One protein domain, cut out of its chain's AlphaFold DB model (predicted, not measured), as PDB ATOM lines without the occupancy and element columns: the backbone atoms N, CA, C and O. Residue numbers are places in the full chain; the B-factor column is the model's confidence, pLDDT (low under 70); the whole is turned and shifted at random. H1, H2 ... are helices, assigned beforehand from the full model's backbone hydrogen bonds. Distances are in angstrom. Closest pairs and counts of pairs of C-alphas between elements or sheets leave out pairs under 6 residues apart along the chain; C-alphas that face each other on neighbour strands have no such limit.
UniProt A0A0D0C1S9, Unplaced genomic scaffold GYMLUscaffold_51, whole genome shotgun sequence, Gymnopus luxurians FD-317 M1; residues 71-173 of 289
ATOM      1  N   ALA A  71      72.155 122.336  79.591       93.00
ATOM      2  CA  ALA A  71      72.358 123.193  78.422       93.00
ATOM      3  C   ALA A  71      72.002 124.660  78.714       93.00
ATOM      4  O   ALA A  71      72.837 125.540  78.519       93.00
ATOM      5  N   ARG A  72      70.817 124.908  79.276       94.31
ATOM      6  CA  ARG A  72      70.325 126.242  79.650       94.31
ATOM      7  C   ARG A  72      71.214 126.909  80.705       94.31
ATOM      8  O   ARG A  72      71.631 128.054  80.545       94.31
ATOM      9  N   LEU A  73      71.633 126.154  81.724       94.81
ATOM     10  CA  LEU A  73      72.600 126.637  82.719       94.81
ATOM     11  C   LEU A  73      73.959 127.002  82.103       94.81
ATOM     12  O   LEU A  73      74.608 127.949  82.553       94.81
ATOM     13  N   ARG A  74      74.418 126.263  81.081       95.25
ATOM     14  CA  ARG A  74      75.651 126.606  80.357       95.25
ATOM     15  C   ARG A  74      75.513 127.933  79.613       95.25
ATOM     16  O   ARG A  74      76.461 128.713  79.677       95.25
ATOM     17  N   SER A  75      74.367 128.213  78.992       93.81
ATOM     18  CA  SER A  75      74.102 129.498  78.326       93.81
ATOM     19  C   SER A  75      74.197 130.674  79.301       93.81
ATOM     20  O   SER A  75      74.949 131.618  79.056       93.81
ATOM     21  N   ILE A  76      73.545 130.575  80.465       95.44
ATOM     22  CA  ILE A  76      73.613 131.617  81.506       95.44
ATOM     23  C   ILE A  76      75.063 131.802  81.989       95.44
ATOM     24  O   ILE A  76      75.576 132.919  82.048       95.44
ATOM     25  N   ARG A  77      75.781 130.707  82.275       96.62
ATOM     26  CA  ARG A  77      77.196 130.771  82.697       96.62
ATOM     27  C   ARG A  77      78.107 131.374  81.629       96.62
ATOM     28  O   ARG A  77      79.074 132.049  81.979       96.62
ATOM     29  N   ALA A  78      77.837 131.128  80.349       94.62
ATOM     30  CA  ALA A  78      78.588 131.733  79.255       94.62
ATOM     31  C   ALA A  78      78.408 133.259  79.248       94.62
ATOM     32  O   ALA A  78      79.406 133.979  79.194       94.62
ATOM     33  N   ALA A  79      77.173 133.747  79.425       94.06
ATOM     34  CA  ALA A  79      76.885 135.179  79.528       94.06
ATOM     35  C   ALA A  79      77.634 135.854  80.695       94.06
ATOM     36  O   ALA A  79      78.148 136.960  80.536       94.06
ATOM     37  N   VAL A  80      77.779 135.174  81.840       96.12
ATOM     38  CA  VAL A  80      78.543 135.690  82.997       96.12
ATOM     39  C   VAL A  80      80.049 135.782  82.727       96.12
ATOM     40  O   VAL A  80      80.707 136.731  83.167       96.12
ATOM     41  N   LYS A  81      80.618 134.800  82.015       95.50
ATOM     42  CA  LYS A  81      82.062 134.744  81.718       95.50
ATOM     43  C   LYS A  81      82.501 135.801  80.704       95.50
ATOM     44  O   LYS A  81      83.649 136.242  80.736       95.50
ATOM     45  N   CYS A  82      81.612 136.209  79.809       90.56
ATOM     46  CA  CYS A  82      81.896 137.228  78.809       90.56
ATOM     47  C   CYS A  82      81.890 138.628  79.453       90.56
ATOM     48  O   CYS A  82      80.838 139.207  79.707       90.56
ATOM     49  N   SER A  83      83.075 139.199  79.696       83.62
ATOM     50  CA  SER A  83      83.251 140.476  80.414       83.62
ATOM     51  C   SER A  83      82.471 141.657  79.825       83.62
ATOM     52  O   SER A  83      82.014 142.505  80.590       83.62
ATOM     53  N   ASN A  84      82.289 141.671  78.500       88.75
ATOM     54  CA  ASN A  84      81.585 142.710  77.739       88.75
ATOM     55  C   ASN A  84      80.145 142.315  77.358       88.75
ATOM     56  O   ASN A  84      79.558 142.928  76.467       88.75
ATOM     57  N   HIS A  85      79.587 141.262  77.960       87.38
ATOM     58  CA  HIS A  85      78.232 140.820  77.645       87.38
ATOM     59  C   HIS A  85      77.192 141.759  78.281       87.38
ATOM     60  O   HIS A  85      77.274 142.012  79.485       87.38
ATOM     61  N   PRO A  86      76.183 142.243  77.534       87.44
ATOM     62  CA  PRO A  86      75.183 143.180  78.063       87.44
ATOM     63  C   PRO A  86      74.324 142.573  79.185       87.44
ATOM     64  O   PRO A  86      73.861 143.287  80.070       87.44
ATOM     65  N   LEU A  87      74.156 141.247  79.176       93.75
ATOM     66  CA  LEU A  87      73.438 140.492  80.212       93.75
ATOM     67  C   LEU A  87      74.339 139.976  81.347       93.75
ATOM     68  O   LEU A  87      73.909 139.121  82.111       93.75
ATOM     69  N   ARG A  88      75.604 140.409  81.452       94.75
ATOM     70  CA  ARG A  88      76.552 139.822  82.417       94.75
ATOM     71  C   ARG A  88      76.079 139.947  83.868       94.75
ATOM     72  O   ARG A  88      76.118 138.966  84.605       94.75
ATOM     73  N   GLU A  89      75.672 141.150  84.275       95.19
ATOM     74  CA  GLU A  89      75.195 141.417  85.640       95.19
ATOM     75  C   GLU A  89      73.900 140.654  85.926       95.19
ATOM     76  O   GLU A  89      73.807 139.947  86.926       95.19
ATOM     77  N   PHE A  90      72.957 140.711  84.987       95.94
ATOM     78  CA  PHE A  90      71.700 139.978  85.045       95.94
ATOM     79  C   PHE A  90      71.926 138.470  85.222       95.94
ATOM     80  O   PHE A  90      71.487 137.883  86.207       95.94
ATOM     81  N   ALA A  91      72.717 137.854  84.340       96.31
ATOM     82  CA  ALA A  91      73.026 136.429  84.401       96.31
ATOM     83  C   ALA A  91      73.765 136.048  85.697       96.31
ATOM     84  O   ALA A  91      73.581 134.945  86.214       96.31
ATOM     85  N   SER A  92      74.585 136.951  86.249       96.94
ATOM     86  CA  SER A  92      75.253 136.734  87.535       96.94
ATOM     87  C   SER A  92      74.241 136.647  88.675       96.94
ATOM     88  O   SER A  92      74.328 135.731  89.490       96.94
ATOM     89  N   LEU A  93      73.279 137.566  88.727       97.25
ATOM     90  CA  LEU A  93      72.227 137.560  89.741       97.25
ATOM     91  C   LEU A  93      71.312 136.336  89.594       97.25
ATOM     92  O   LEU A  93      71.042 135.670  90.588       97.25
ATOM     93  N   THR A  94      70.927 135.957  88.369       97.06
ATOM     94  CA  THR A  94      70.151 134.727  88.124       97.06
ATOM     95  C   THR A  94      70.879 133.499  88.674       97.06
ATOM     96  O   THR A  94      70.272 132.663  89.340       97.06
ATOM     97  N   LEU A  95      72.195 133.386  88.448       97.25
ATOM     98  CA  LEU A  95      72.976 132.285  89.015       97.25
ATOM     99  C   LEU A  95      73.037 132.328  90.545       97.25
ATOM    100  O   LEU A  95      73.028 131.262  91.150       97.25
ATOM    101  N   GLN A  96      73.090 133.505  91.170       97.88
ATOM    102  CA  GLN A  96      73.072 133.622  92.635       97.88
ATOM    103  C   GLN A  96      71.735 133.166  93.228       97.88
ATOM    104  O   GLN A  96      71.727 132.440  94.221       97.88
ATOM    105  N   VAL A  97      70.616 133.514  92.583       97.00
ATOM    106  CA  VAL A  97      69.282 133.018  92.960       97.00
ATOM    107  C   VAL A  97      69.254 131.488  92.899       97.00
ATOM    108  O   VAL A  97      68.902 130.833  93.874       97.00
ATOM    109  N   LEU A  98      69.717 130.909  91.787       95.56
ATOM    110  CA  LEU A  98      69.778 129.455  91.590       95.56
ATOM    111  C   LEU A  98      70.707 128.742  92.579       95.56
ATOM    112  O   LEU A  98      70.414 127.634  93.013       95.56
ATOM    113  N   GLN A  99      71.845 129.353  92.914       95.56
ATOM    114  CA  GLN A  99      72.800 128.813  93.887       95.56
ATOM    115  C   GLN A  99      72.251 128.810  95.310       95.56
ATOM    116  O   GLN A  99      72.730 128.036  96.132       95.56
ATOM    117  N   SER A 100      71.273 129.669  95.583       94.12
ATOM    118  CA  SER A 100      70.628 129.758  96.885       94.12
ATOM    119  C   SER A 100      69.524 128.712  97.064       94.12
ATOM    120  O   SER A 100      68.950 128.662  98.140       94.12
ATOM    121  N   TYR A 101      69.209 127.901  96.043       93.19
ATOM    122  CA  TYR A 101      68.149 126.892  96.107       93.19
ATOM    123  C   TYR A 101      68.395 125.859  97.216       93.19
ATOM    124  O   TYR A 101      69.451 125.228  97.265       93.19
ATOM    125  N   ASP A 102      67.373 125.657  98.045       91.88
ATOM    126  CA  ASP A 102      67.298 124.632  99.081       91.88
ATOM    127  C   ASP A 102      65.984 123.848  98.918       91.88
ATOM    128  O   ASP A 102      64.914 124.439  98.746       91.88
ATOM    129  N   GLU A 103      66.059 122.517  98.980       89.06
ATOM    130  CA  GLU A 103      64.900 121.613  98.904       89.06
ATOM    131  C   GLU A 103      63.908 121.839 100.059       89.06
ATOM    132  O   GLU A 103      62.720 121.543  99.924       89.06
ATOM    133  N   HIS A 104      64.371 122.398 101.181       91.56
ATOM    134  CA  HIS A 104      63.549 122.683 102.360       91.56
ATOM    135  C   HIS A 104      62.825 124.027 102.281       91.56
ATOM    136  O   HIS A 104      62.095 124.385 103.209       91.56
ATOM    137  N   PHE A 105      63.028 124.801 101.211       92.62
ATOM    138  CA  PHE A 105      62.332 126.069 101.082       92.62
ATOM    139  C   PHE A 105      60.822 125.889 100.928       92.62
ATOM    140  O   PHE A 105      60.376 124.924 100.303       92.62
ATOM    141  N   PRO A 106      60.027 126.854 101.426       93.50
ATOM    142  CA  PRO A 106      58.609 126.945 101.116       93.50
ATOM    143  C   PRO A 106      58.358 126.922  99.606       93.50
ATOM    144  O   PRO A 106      59.157 127.444  98.820       93.50
ATOM    145  N   LEU A 107      57.227 126.337  99.212       92.31
ATOM    146  CA  LEU A 107      56.851 126.129  97.813       92.31
ATOM    147  C   LEU A 107      56.901 127.429  97.001       92.31
ATOM    148  O   LEU A 107      57.343 127.431  95.856       92.31
ATOM    149  N   GLU A 108      56.500 128.541  97.605       94.19
ATOM    150  CA  GLU A 108      56.472 129.869  96.995       94.19
ATOM    151  C   GLU A 108      57.873 130.353  96.603       94.19
ATOM    152  O   GLU A 108      58.061 130.947  95.543       94.19
ATOM    153  N   ILE A 109      58.879 130.067  97.434       95.38
ATOM    154  CA  ILE A 109      60.271 130.425  97.141       95.38
ATOM    155  C   ILE A 109      60.818 129.514  96.039       95.38
ATOM    156  O   ILE A 109      61.490 129.997  95.129       95.38
ATOM    157  N   GLN A 110      60.496 128.216  96.068       94.94
ATOM    158  CA  GLN A 110      60.898 127.289  95.004       94.94
ATOM    159  C   GLN A 110      60.308 127.702  93.645       94.94
ATOM    160  O   GLN A 110      61.020 127.726  92.638       94.94
ATOM    161  N   LEU A 111      59.030 128.091  93.626       94.44
ATOM    162  CA  LEU A 111      58.346 128.610  92.444       94.44
ATOM    163  C   LEU A 111      58.959 129.924  91.947       94.44
ATOM    164  O   LEU A 111      59.174 130.078  90.745       94.44
ATOM    165  N   LEU A 112      59.309 130.840  92.852       96.38
ATOM    166  CA  LEU A 112      60.014 132.069  92.492       96.38
ATOM    167  C   LEU A 112      61.374 131.772  91.837       96.38
ATOM    168  O   LEU A 112      61.692 132.354  90.800       96.38
ATOM    169  N   ILE A 113      62.163 130.850  92.399       96.44
ATOM    170  CA  ILE A 113      63.450 130.436  91.814       96.44
ATOM    171  C   ILE A 113      63.237 129.859  90.407       96.44
ATOM    172  O   ILE A 113      63.988 130.194  89.486       96.44
ATOM    173  N   ALA A 114      62.200 129.038  90.220       95.75
ATOM    174  CA  ALA A 114      61.858 128.476  88.919       95.75
ATOM    175  C   ALA A 114      61.455 129.556  87.899       95.75
ATOM    176  O   ALA A 114      61.936 129.536  86.765       95.75
ATOM    177  N   ALA A 115      60.645 130.536  88.303       96.06
ATOM    178  CA  ALA A 115      60.247 131.652  87.446       96.06
ATOM    179  C   ALA A 115      61.452 132.520  87.037       96.06
ATOM    180  O   ALA A 115      61.621 132.840  85.857       96.06
ATOM    181  N   VAL A 116      62.339 132.838  87.989       97.12
ATOM    182  CA  VAL A 116      63.591 133.569  87.724       97.12
ATOM    183  C   VAL A 116      64.492 132.798  86.761       97.12
ATOM    184  O   VAL A 116      65.101 133.394  85.871       97.12
ATOM    185  N   TYR A 117      64.581 131.476  86.912       96.75
ATOM    186  CA  TYR A 117      65.342 130.622  86.006       96.75
ATOM    187  C   TYR A 117      64.796 130.667  84.576       96.75
ATOM    188  O   TYR A 117      65.560 130.942  83.650       96.75
ATOM    189  N   GLU A 118      63.495 130.439  84.387       95.44
ATOM    190  CA  GLU A 118      62.876 130.441  83.054       95.44
ATOM    191  C   GLU A 118      62.970 131.814  82.383       95.44
ATOM    192  O   GLU A 118      63.263 131.901  81.188       95.44
ATOM    193  N   PHE A 119      62.796 132.901  83.138       95.12
ATOM    194  CA  PHE A 119      63.037 134.245  82.616       95.12
ATOM    195  C   PHE A 119      64.509 134.459  82.244       95.12
ATOM    196  O   PHE A 119      64.813 134.952  81.158       95.12
ATOM    197  N   GLY A 120      65.429 134.039  83.114       94.94
ATOM    198  CA  GLY A 120      66.862 134.167  82.889       94.94
ATOM    199  C   GLY A 120      67.334 133.469  81.615       94.94
ATOM    200  O   GLY A 120      68.125 134.027  80.851       94.94
ATOM    201  N   VAL A 121      66.813 132.267  81.360       94.81
ATOM    202  CA  VAL A 121      67.055 131.516  80.122       94.81
ATOM    203  C   VAL A 121      66.475 132.251  78.920       94.81
ATOM    204  O   VAL A 121      67.217 132.512  77.974       94.81
ATOM    205  N   ALA A 122      65.195 132.633  78.974       93.38
ATOM    206  CA  ALA A 122      64.529 133.325  77.873       93.38
ATOM    207  C   ALA A 122      65.286 134.602  77.469       93.38
ATOM    208  O   ALA A 122      65.538 134.824  76.286       93.38
ATOM    209  N   LYS A 123      65.748 135.391  78.450       93.25
ATOM    210  CA  LYS A 123      66.510 136.625  78.207       93.25
ATOM    211  C   LYS A 123      67.842 136.367  77.506       93.25
ATOM    212  O   LYS A 123      68.229 137.106  76.597       93.25
ATOM    213  N   VAL A 124      68.565 135.330  77.935       92.75
ATOM    214  CA  VAL A 124      69.856 134.953  77.342       92.75
ATOM    215  C   VAL A 124      69.671 134.423  75.923       92.75
ATOM    216  O   VAL A 124      70.422 134.829  75.032       92.75
ATOM    217  N   ASP A 125      68.668 133.577  75.699       91.12
ATOM    218  CA  ASP A 125      68.386 132.980  74.390       91.12
ATOM    219  C   ASP A 125      67.929 134.041  73.375       91.12
ATOM    220  O   ASP A 125      68.416 134.063  72.241       91.12
ATOM    221  N   ALA A 126      67.103 134.997  73.807       89.12
ATOM    222  CA  ALA A 126      66.687 136.150  73.010       89.12
ATOM    223  C   ALA A 126      67.813 137.169  72.752       89.12
ATOM    224  O   ALA A 126      67.659 138.083  71.938       89.12
ATOM    225  N   ARG A 127      68.958 137.039  73.443       85.81
ATOM    226  CA  ARG A 127      70.042 138.041  73.473       85.81
ATOM    227  C   ARG A 127      69.516 139.439  73.804       85.81
ATOM    228  O   ARG A 127      69.963 140.437  73.225       85.81
ATOM    229  N   GLY A 128      68.565 139.489  74.734       81.38
ATOM    230  CA  GLY A 128      67.913 140.714  75.160       81.38
ATOM    231  C   GLY A 128      68.896 141.725  75.750       81.38
ATOM    232  O   GLY A 128      70.057 141.432  76.060       81.38
ATOM    233  N   LYS A 129      68.419 142.956  75.922       87.06
ATOM    234  CA  LYS A 129      69.106 143.953  76.747       87.06
ATOM    235  C   LYS A 129      68.574 143.853  78.166       87.06
ATOM    236  O   LYS A 129      67.392 143.597  78.355       87.06
ATOM    237  N   THR A 130      69.454 144.083  79.129       83.56
ATOM    238  CA  THR A 130      69.073 144.189  80.532       83.56
ATOM    239  C   THR A 130      68.414 145.544  80.768       83.56
ATOM    240  O   THR A 130      69.054 146.571  80.511       83.56
ATOM    241  N   ASP A 131      67.177 145.563  81.262       89.31
ATOM    242  CA  ASP A 131      66.583 146.779  81.826       89.31
ATOM    243  C   ASP A 131      67.034 146.951  83.289       89.31
ATOM    244  O   ASP A 131      67.214 145.978  84.025       89.31
ATOM    245  N   MET A 132      67.217 148.195  83.732       90.50
ATOM    246  CA  MET A 132      67.471 148.493  85.142       90.50
ATOM    247  C   MET A 132      66.325 148.011  86.034       90.50
ATOM    248  O   MET A 132      66.586 147.519  87.128       90.50
ATOM    249  N   TYR A 133      65.082 148.085  85.552       91.88
ATOM    250  CA  TYR A 133      63.927 147.591  86.301       91.88
ATOM    251  C   TYR A 133      63.993 146.075  86.536       91.88
ATOM    252  O   TYR A 133      63.829 145.615  87.662       91.88
ATOM    253  N   GLU A 134      64.322 145.304  85.495       92.94
ATOM    254  CA  GLU A 134      64.491 143.847  85.584       92.94
ATOM    255  C   GLU A 134      65.618 143.464  86.559       92.94
ATOM    256  O   GLU A 134      65.516 142.463  87.271       92.94
ATOM    257  N   LEU A 135      66.695 144.258  86.625       94.50
ATOM    258  CA  LEU A 135      67.771 144.050  87.601       94.50
ATOM    259  C   LEU A 135      67.314 144.290  89.035       94.50
ATOM    260  O   LEU A 135      67.719 143.543  89.926       94.50
ATOM    261  N   ASP A 136      66.518 145.327  89.269       94.50
ATOM    262  CA  ASP A 136      66.012 145.631  90.604       94.50
ATOM    263  C   ASP A 136      65.021 144.557  91.074       94.50
ATOM    264  O   ASP A 136      65.128 144.096  92.212       94.50
ATOM    265  N   GLU A 137      64.159 144.052  90.186       94.00
ATOM    266  CA  GLU A 137      63.291 142.901  90.484       94.00
ATOM    267  C   GLU A 137      64.100 141.634  90.787       94.00
ATOM    268  O   GLU A 137      63.773 140.873  91.698       94.00
ATOM    269  N   LEU A 138      65.199 141.406  90.065       95.94
ATOM    270  CA  LEU A 138      66.058 140.246  90.292       95.94
ATOM    271  C   LEU A 138      66.828 140.346  91.618       95.94
ATOM    272  O   LEU A 138      67.031 139.335  92.295       95.94
ATOM    273  N   LYS A 139      67.218 141.559  92.026       96.56
ATOM    274  CA  LYS A 139      67.776 141.823  93.362       96.56
ATOM    275  C   LYS A 139      66.730 141.618  94.457       96.56
ATOM    276  O   LYS A 139      67.065 141.058  95.499       96.56
ATOM    277  N   GLU A 140      65.481 142.031  94.229       95.75
ATOM    278  CA  GLU A 140      64.368 141.761  95.148       95.75
ATOM    279  C   GLU A 140      64.159 140.250  95.306       95.75
ATOM    280  O   GLU A 140      64.163 139.749  96.430       95.75
ATOM    281  N   ALA A 141      64.099 139.500  94.203       96.38
ATOM    282  CA  ALA A 141      63.978 138.044  94.242       96.38
ATOM    283  C   ALA A 141      65.144 137.380  94.985       96.38
ATOM    284  O   ALA A 141      64.923 136.511  95.828       96.38
ATOM    285  N   LEU A 142      66.383 137.817  94.733       97.25
ATOM    286  CA  LEU A 142      67.551 137.315  95.455       97.25
ATOM    287  C   LEU A 142      67.452 137.589  96.961       97.25
ATOM    288  O   LEU A 142      67.757 136.707  97.760       97.25
ATOM    289  N   SER A 143      66.997 138.778  97.360       97.00
ATOM    290  CA  SER A 143      66.764 139.120  98.768       97.00
ATOM    291  C   SER A 143      65.733 138.186  99.416       97.00
ATOM    292  O   SER A 143      65.975 137.646 100.496       97.00
ATOM    293  N   ILE A 144      64.617 137.916  98.728       95.94
ATOM    294  CA  ILE A 144      63.578 136.991  99.204       95.94
ATOM    295  C   ILE A 144      64.156 135.586  99.392       95.94
ATOM    296  O   ILE A 144      64.062 135.028 100.487       95.94
ATOM    297  N   VAL A 145      64.805 135.047  98.358       95.88
ATOM    298  CA  VAL A 145      65.354 133.684  98.366       95.88
ATOM    299  C   VAL A 145      66.428 133.524  99.441       95.88
ATOM    300  O   VAL A 145      66.385 132.577 100.218       95.88
ATOM    301  N   THR A 146      67.358 134.474  99.544       95.31
ATOM    302  CA  THR A 146      68.430 134.421 100.555       95.31
ATOM    303  C   THR A 146      67.913 134.599 101.980       95.31
ATOM    304  O   THR A 146      68.502 134.054 102.912       95.31
ATOM    305  N   SER A 147      66.802 135.316 102.174       94.25
ATOM    306  CA  SER A 147      66.163 135.424 103.487       94.25
ATOM    307  C   SER A 147      65.488 134.123 103.935       94.25
ATOM    308  O   SER A 147      65.268 133.943 105.135       94.25
ATOM    309  N   GLY A 148      65.113 133.251 102.988       91.19
ATOM    310  CA  GLY A 148      64.345 132.024 103.224       91.19
ATOM    311  C   GLY A 148      62.939 132.254 103.796       91.19
ATOM    312  O   GLY A 148      62.247 131.297 104.141       91.19
ATOM    313  N   LYS A 149      62.507 133.513 103.928       92.38
ATOM    314  CA  LYS A 149      61.199 133.898 104.461       92.38
ATOM    315  C   LYS A 149      60.277 134.243 103.305       92.38
ATOM    316  O   LYS A 149      60.690 134.909 102.366       92.38
ATOM    317  N   VAL A 150      59.021 133.822 103.406       92.88
ATOM    318  CA  VAL A 150      57.966 134.127 102.431       92.88
ATOM    319  C   VAL A 150      57.362 135.487 102.789       92.88
ATOM    320  O   VAL A 150      56.591 135.566 103.750       92.88
ATOM    321  N   PRO A 151      57.699 136.583 102.088       92.69
ATOM    322  CA  PRO A 151      56.985 137.834 102.275       92.69
ATOM    323  C   PRO A 151      55.603 137.757 101.616       92.69
ATOM    324  O   PRO A 151      55.374 136.984 100.688       92.69
ATOM    325  N   ALA A 152      54.689 138.631 102.040       89.81
ATOM    326  CA  ALA A 152      53.327 138.683 101.502       89.81
ATOM    327  C   ALA A 152      53.261 138.960  99.985       89.81
ATOM    328  O   ALA A 152      52.254 138.663  99.351       89.81
ATOM    329  N   ASN A 153      54.315 139.533  99.396       90.94
ATOM    330  CA  ASN A 153      54.381 139.890  97.980       90.94
ATOM    331  C   ASN A 153      55.121 138.865  97.100       90.94
ATOM    332  O   ASN A 153      55.312 139.145  95.919       90.94
ATOM    333  N   VAL A 154      55.541 137.705  97.622       93.81
ATOM    334  CA  VAL A 154      56.329 136.725  96.844       93.81
ATOM    335  C   VAL A 154      55.617 136.260  95.570       93.81
ATOM    336  O   VAL A 154      56.246 136.167  94.520       93.81
ATOM    337  N   SER A 155      54.298 136.051  95.637       91.94
ATOM    338  CA  SER A 155      53.477 135.642  94.493       91.94
ATOM    339  C   SER A 155      53.455 136.711  93.404       91.94
ATOM    340  O   SER A 155      53.578 136.395  92.229       91.94
ATOM    341  N   ILE A 156      53.395 137.987  93.793       93.19
ATOM    342  CA  ILE A 156      53.434 139.119  92.859       93.19
ATOM    343  C   ILE A 156      54.781 139.152  92.129       93.19
ATOM    344  O   ILE A 156      54.825 139.384  90.923       93.19
ATOM    345  N   VAL A 157      55.886 138.926  92.847       93.56
ATOM    346  CA  VAL A 157      57.228 138.881  92.243       93.56
ATOM    347  C   VAL A 157      57.348 137.682  91.297       93.56
ATOM    348  O   VAL A 157      57.835 137.832  90.180       93.56
ATOM    349  N   GLN A 158      56.847 136.512  91.697       94.88
ATOM    350  CA  GLN A 158      56.812 135.321  90.846       94.88
ATOM    351  C   GLN A 158      56.013 135.565  89.552       94.88
ATOM    352  O   GLN A 158      56.539 135.344  88.460       94.88
ATOM    353  N   GLU A 159      54.775 136.056  89.655       92.81
ATOM    354  CA  GLU A 159      53.893 136.320  88.507       92.81
ATOM    355  C   GLU A 159      54.528 137.290  87.501       92.81
ATOM    356  O   GLU A 159      54.365 137.131  86.288       92.81
ATOM    357  N   ARG A 160      55.299 138.272  87.983       93.81
ATOM    358  CA  ARG A 160      56.050 139.196  87.122       93.81
ATOM    359  C   ARG A 160      57.110 138.475  86.304       93.81
ATOM    360  O   ARG A 160      57.144 138.657  85.089       93.81
ATOM    361  N   PHE A 161      57.926 137.623  86.920       94.75
ATOM    362  CA  PHE A 161      58.929 136.848  86.185       94.75
ATOM    363  C   PHE A 161      58.298 135.891  85.172       94.75
ATOM    364  O   PHE A 161      58.794 135.766  84.049       94.75
ATOM    365  N   GLU A 162      57.170 135.268  85.515       94.00
ATOM    366  CA  GLU A 162      56.420 134.440  84.568       94.00
ATOM    367  C   GLU A 162      55.888 135.255  83.382       94.00
ATOM    368  O   GLU A 162      55.975 134.814  82.232       94.00
ATOM    369  N   TYR A 163      55.351 136.450  83.638       92.69
ATOM    370  CA  TYR A 163      54.900 137.361  82.590       92.69
ATOM    371  C   TYR A 163      56.057 137.796  81.684       92.69
ATOM    372  O   TYR A 163      55.961 137.672  80.461       92.69
ATOM    373  N   LEU A 164      57.173 138.238  82.268       90.62
ATOM    374  CA  LEU A 164      58.354 138.669  81.522       90.62
ATOM    375  C   LEU A 164      58.932 137.534  80.666       90.62
ATOM    376  O   LEU A 164      59.264 137.749  79.500       90.62
ATOM    377  N   SER A 165      58.973 136.306  81.196       90.88
ATOM    378  CA  SER A 165      59.390 135.123  80.432       90.88
ATOM    379  C   SER A 165      58.488 134.878  79.216       90.88
ATOM    380  O   SER A 165      58.979 134.631  78.111       90.88
ATOM    381  N   LYS A 166      57.161 135.008  79.368       90.62
ATOM    382  CA  LYS A 166      56.212 134.871  78.248       90.62
ATOM    383  C   LYS A 166      56.443 135.935  77.172       90.62
ATOM    384  O   LYS A 166      56.443 135.595  75.989       90.62
ATOM    385  N   VAL A 167      56.664 137.191  77.566       87.00
ATOM    386  CA  VAL A 167      56.921 138.300  76.629       87.00
ATOM    387  C   VAL A 167      58.202 138.061  75.826       87.00
ATOM    388  O   VAL A 167      58.191 138.182  74.599       87.00
ATOM    389  N   GLU A 168      59.293 137.666  76.482       86.75
ATOM    390  CA  GLU A 168      60.588 137.453  75.821       86.75
ATOM    391  C   GLU A 168      60.549 136.278  74.820       86.75
ATOM    392  O   GLU A 168      61.055 136.366  73.694       86.75
ATOM    393  N   ASN A 169      59.870 135.186  75.186       83.06
ATOM    394  CA  ASN A 169      59.695 134.022  74.313       83.06
ATOM    395  C   ASN A 169      58.851 134.343  73.062       83.06
ATOM    396  O   ASN A 169      59.116 133.823  71.971       83.06
ATOM    397  N   GLN A 170      57.859 135.232  73.184       80.94
ATOM    398  CA  GLN A 170      57.064 135.694  72.040       80.94
ATOM    399  C   GLN A 170      57.886 136.566  71.084       80.94
ATOM    400  O   GLN A 170      57.786 136.403  69.866       80.94
ATOM    401  N   GLN A 171      58.741 137.448  71.609       71.06
ATOM    402  CA  GLN A 171      59.623 138.281  70.781       71.06
ATOM    403  C   GLN A 171      60.632 137.436  69.991       71.06
ATOM    404  O   GLN A 171      60.858 137.685  68.805       71.06
ATOM    405  N   SER A 172      61.158 136.378  70.612       64.56
ATOM    406  CA  SER A 172      62.082 135.432  69.970       64.56
ATOM    407  C   SER A 172      61.438 134.664  68.808       64.56
ATOM    408  O   SER A 172      62.097 134.375  67.811       64.56
ATOM    409  N   SER A 173      60.134 134.389  68.895       61.53
ATOM    410  CA  SER A 173      59.379 133.645  67.874       61.53
ATOM    411  C   SER A 173      58.929 134.515  66.687       61.53
ATOM    412  O   SER A 173      58.658 133.999  65.606       61.53
TER     413      SER A 173
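This is residues 71 to 173 of the 289 residues of an uncharacterized protein of Gymnopus luxurians FD-317 M1 (UniProt A0A0D0C1S9). Four helices, H2 to H5, make an up-and-down bundle, each running against the one before it in the chain, and a fifth, H1, packs crosswise near one end of it, on H2 and on residues 120 to 125 of H3. H3 is in the middle, in touch with the other four helices; H5 runs side by side with it on one side and H2 with H4 on another, while the contact between H4 and H5 is thin. The printed part has 103 residues with five named helices, H1 to H5 in that order, and no named strand; the class is all helix. It is compact, with a radius of gyration of the C-alphas of 12.9 A, and rounded, with spans of 34 by 26 by 25 A.

H1, residues 71 to 81, touches H2, residues 88 to 99, at a steep tilt of 51 degrees, opposite ways; the closest C-alphas are those of Val 80 and Arg 88, 4.6 A apart. H1 also touches H3, residues 107 to 125, at residues 120 to 125 of H3 alone; the closest C-alphas, of Arg 72 and Val 121, are 6.2 A apart, and the lines are only just about perpendicular, at 71 degrees. H2 and H3 form a helical hairpin: they touch at a shallow tilt of 31 degrees, opposite ways, with the closest C-alphas, of Thr 94 and Gly 120, 6.2 A apart. H2 touches H4, residues 132 to 147, at a shallow tilt of 20 degrees, the same way; the closest C-alphas are those of Val 97 and Leu 142, 5.3 A apart. H3 and H4 form a second hairpin, opposite ways at a shallow tilt of 33 degrees, only just short of steep. Residues 109 to 116 of H3 alone touch residues 138 to 145 of H4 alone, the closest C-alphas being those of Ile 109 and Val 145, 6.2 A apart. H3, the hub, touches H5, residues 154 to 173, with 30 pairs of C-alphas within 8 A, at a shallow tilt of 23 degrees, the same way; the closest C-alphas, of Phe 119 and Ser 165, are 4.3 A apart. H4 and H5, the third hairpin, only just touch, with 3 pairs of C-alphas within 8 A, the closest those of Ala 141 and Val 157, 7.1 A apart. H1 is apart from H4 and H5, and H2 is apart from H5. In H1, H2, H3, H4 and H5 every O i to N i+4 pair is within hydrogen-bond range.

H1 begins at C-alpha 71, (72.358, 123.193, 78.422). H3 is 27.0 A from first to last C-alpha, beginning at C-alpha 107, (56.851, 126.129, 97.813). H1 measures 15.4 A, H2 16.3 A and H4 22.6 A. H5, the longest with 20 residues and 29.3 A, ends at C-alpha 173, (59.379, 133.645, 67.874).

The two C-alphas farthest apart, those of Asn 84 and Ala 152, are 37.1 A apart. The printed part has no cut, and its four links are short. Mean pLDDT of the printed part is 92.3; residues 172 to 173 are under 70.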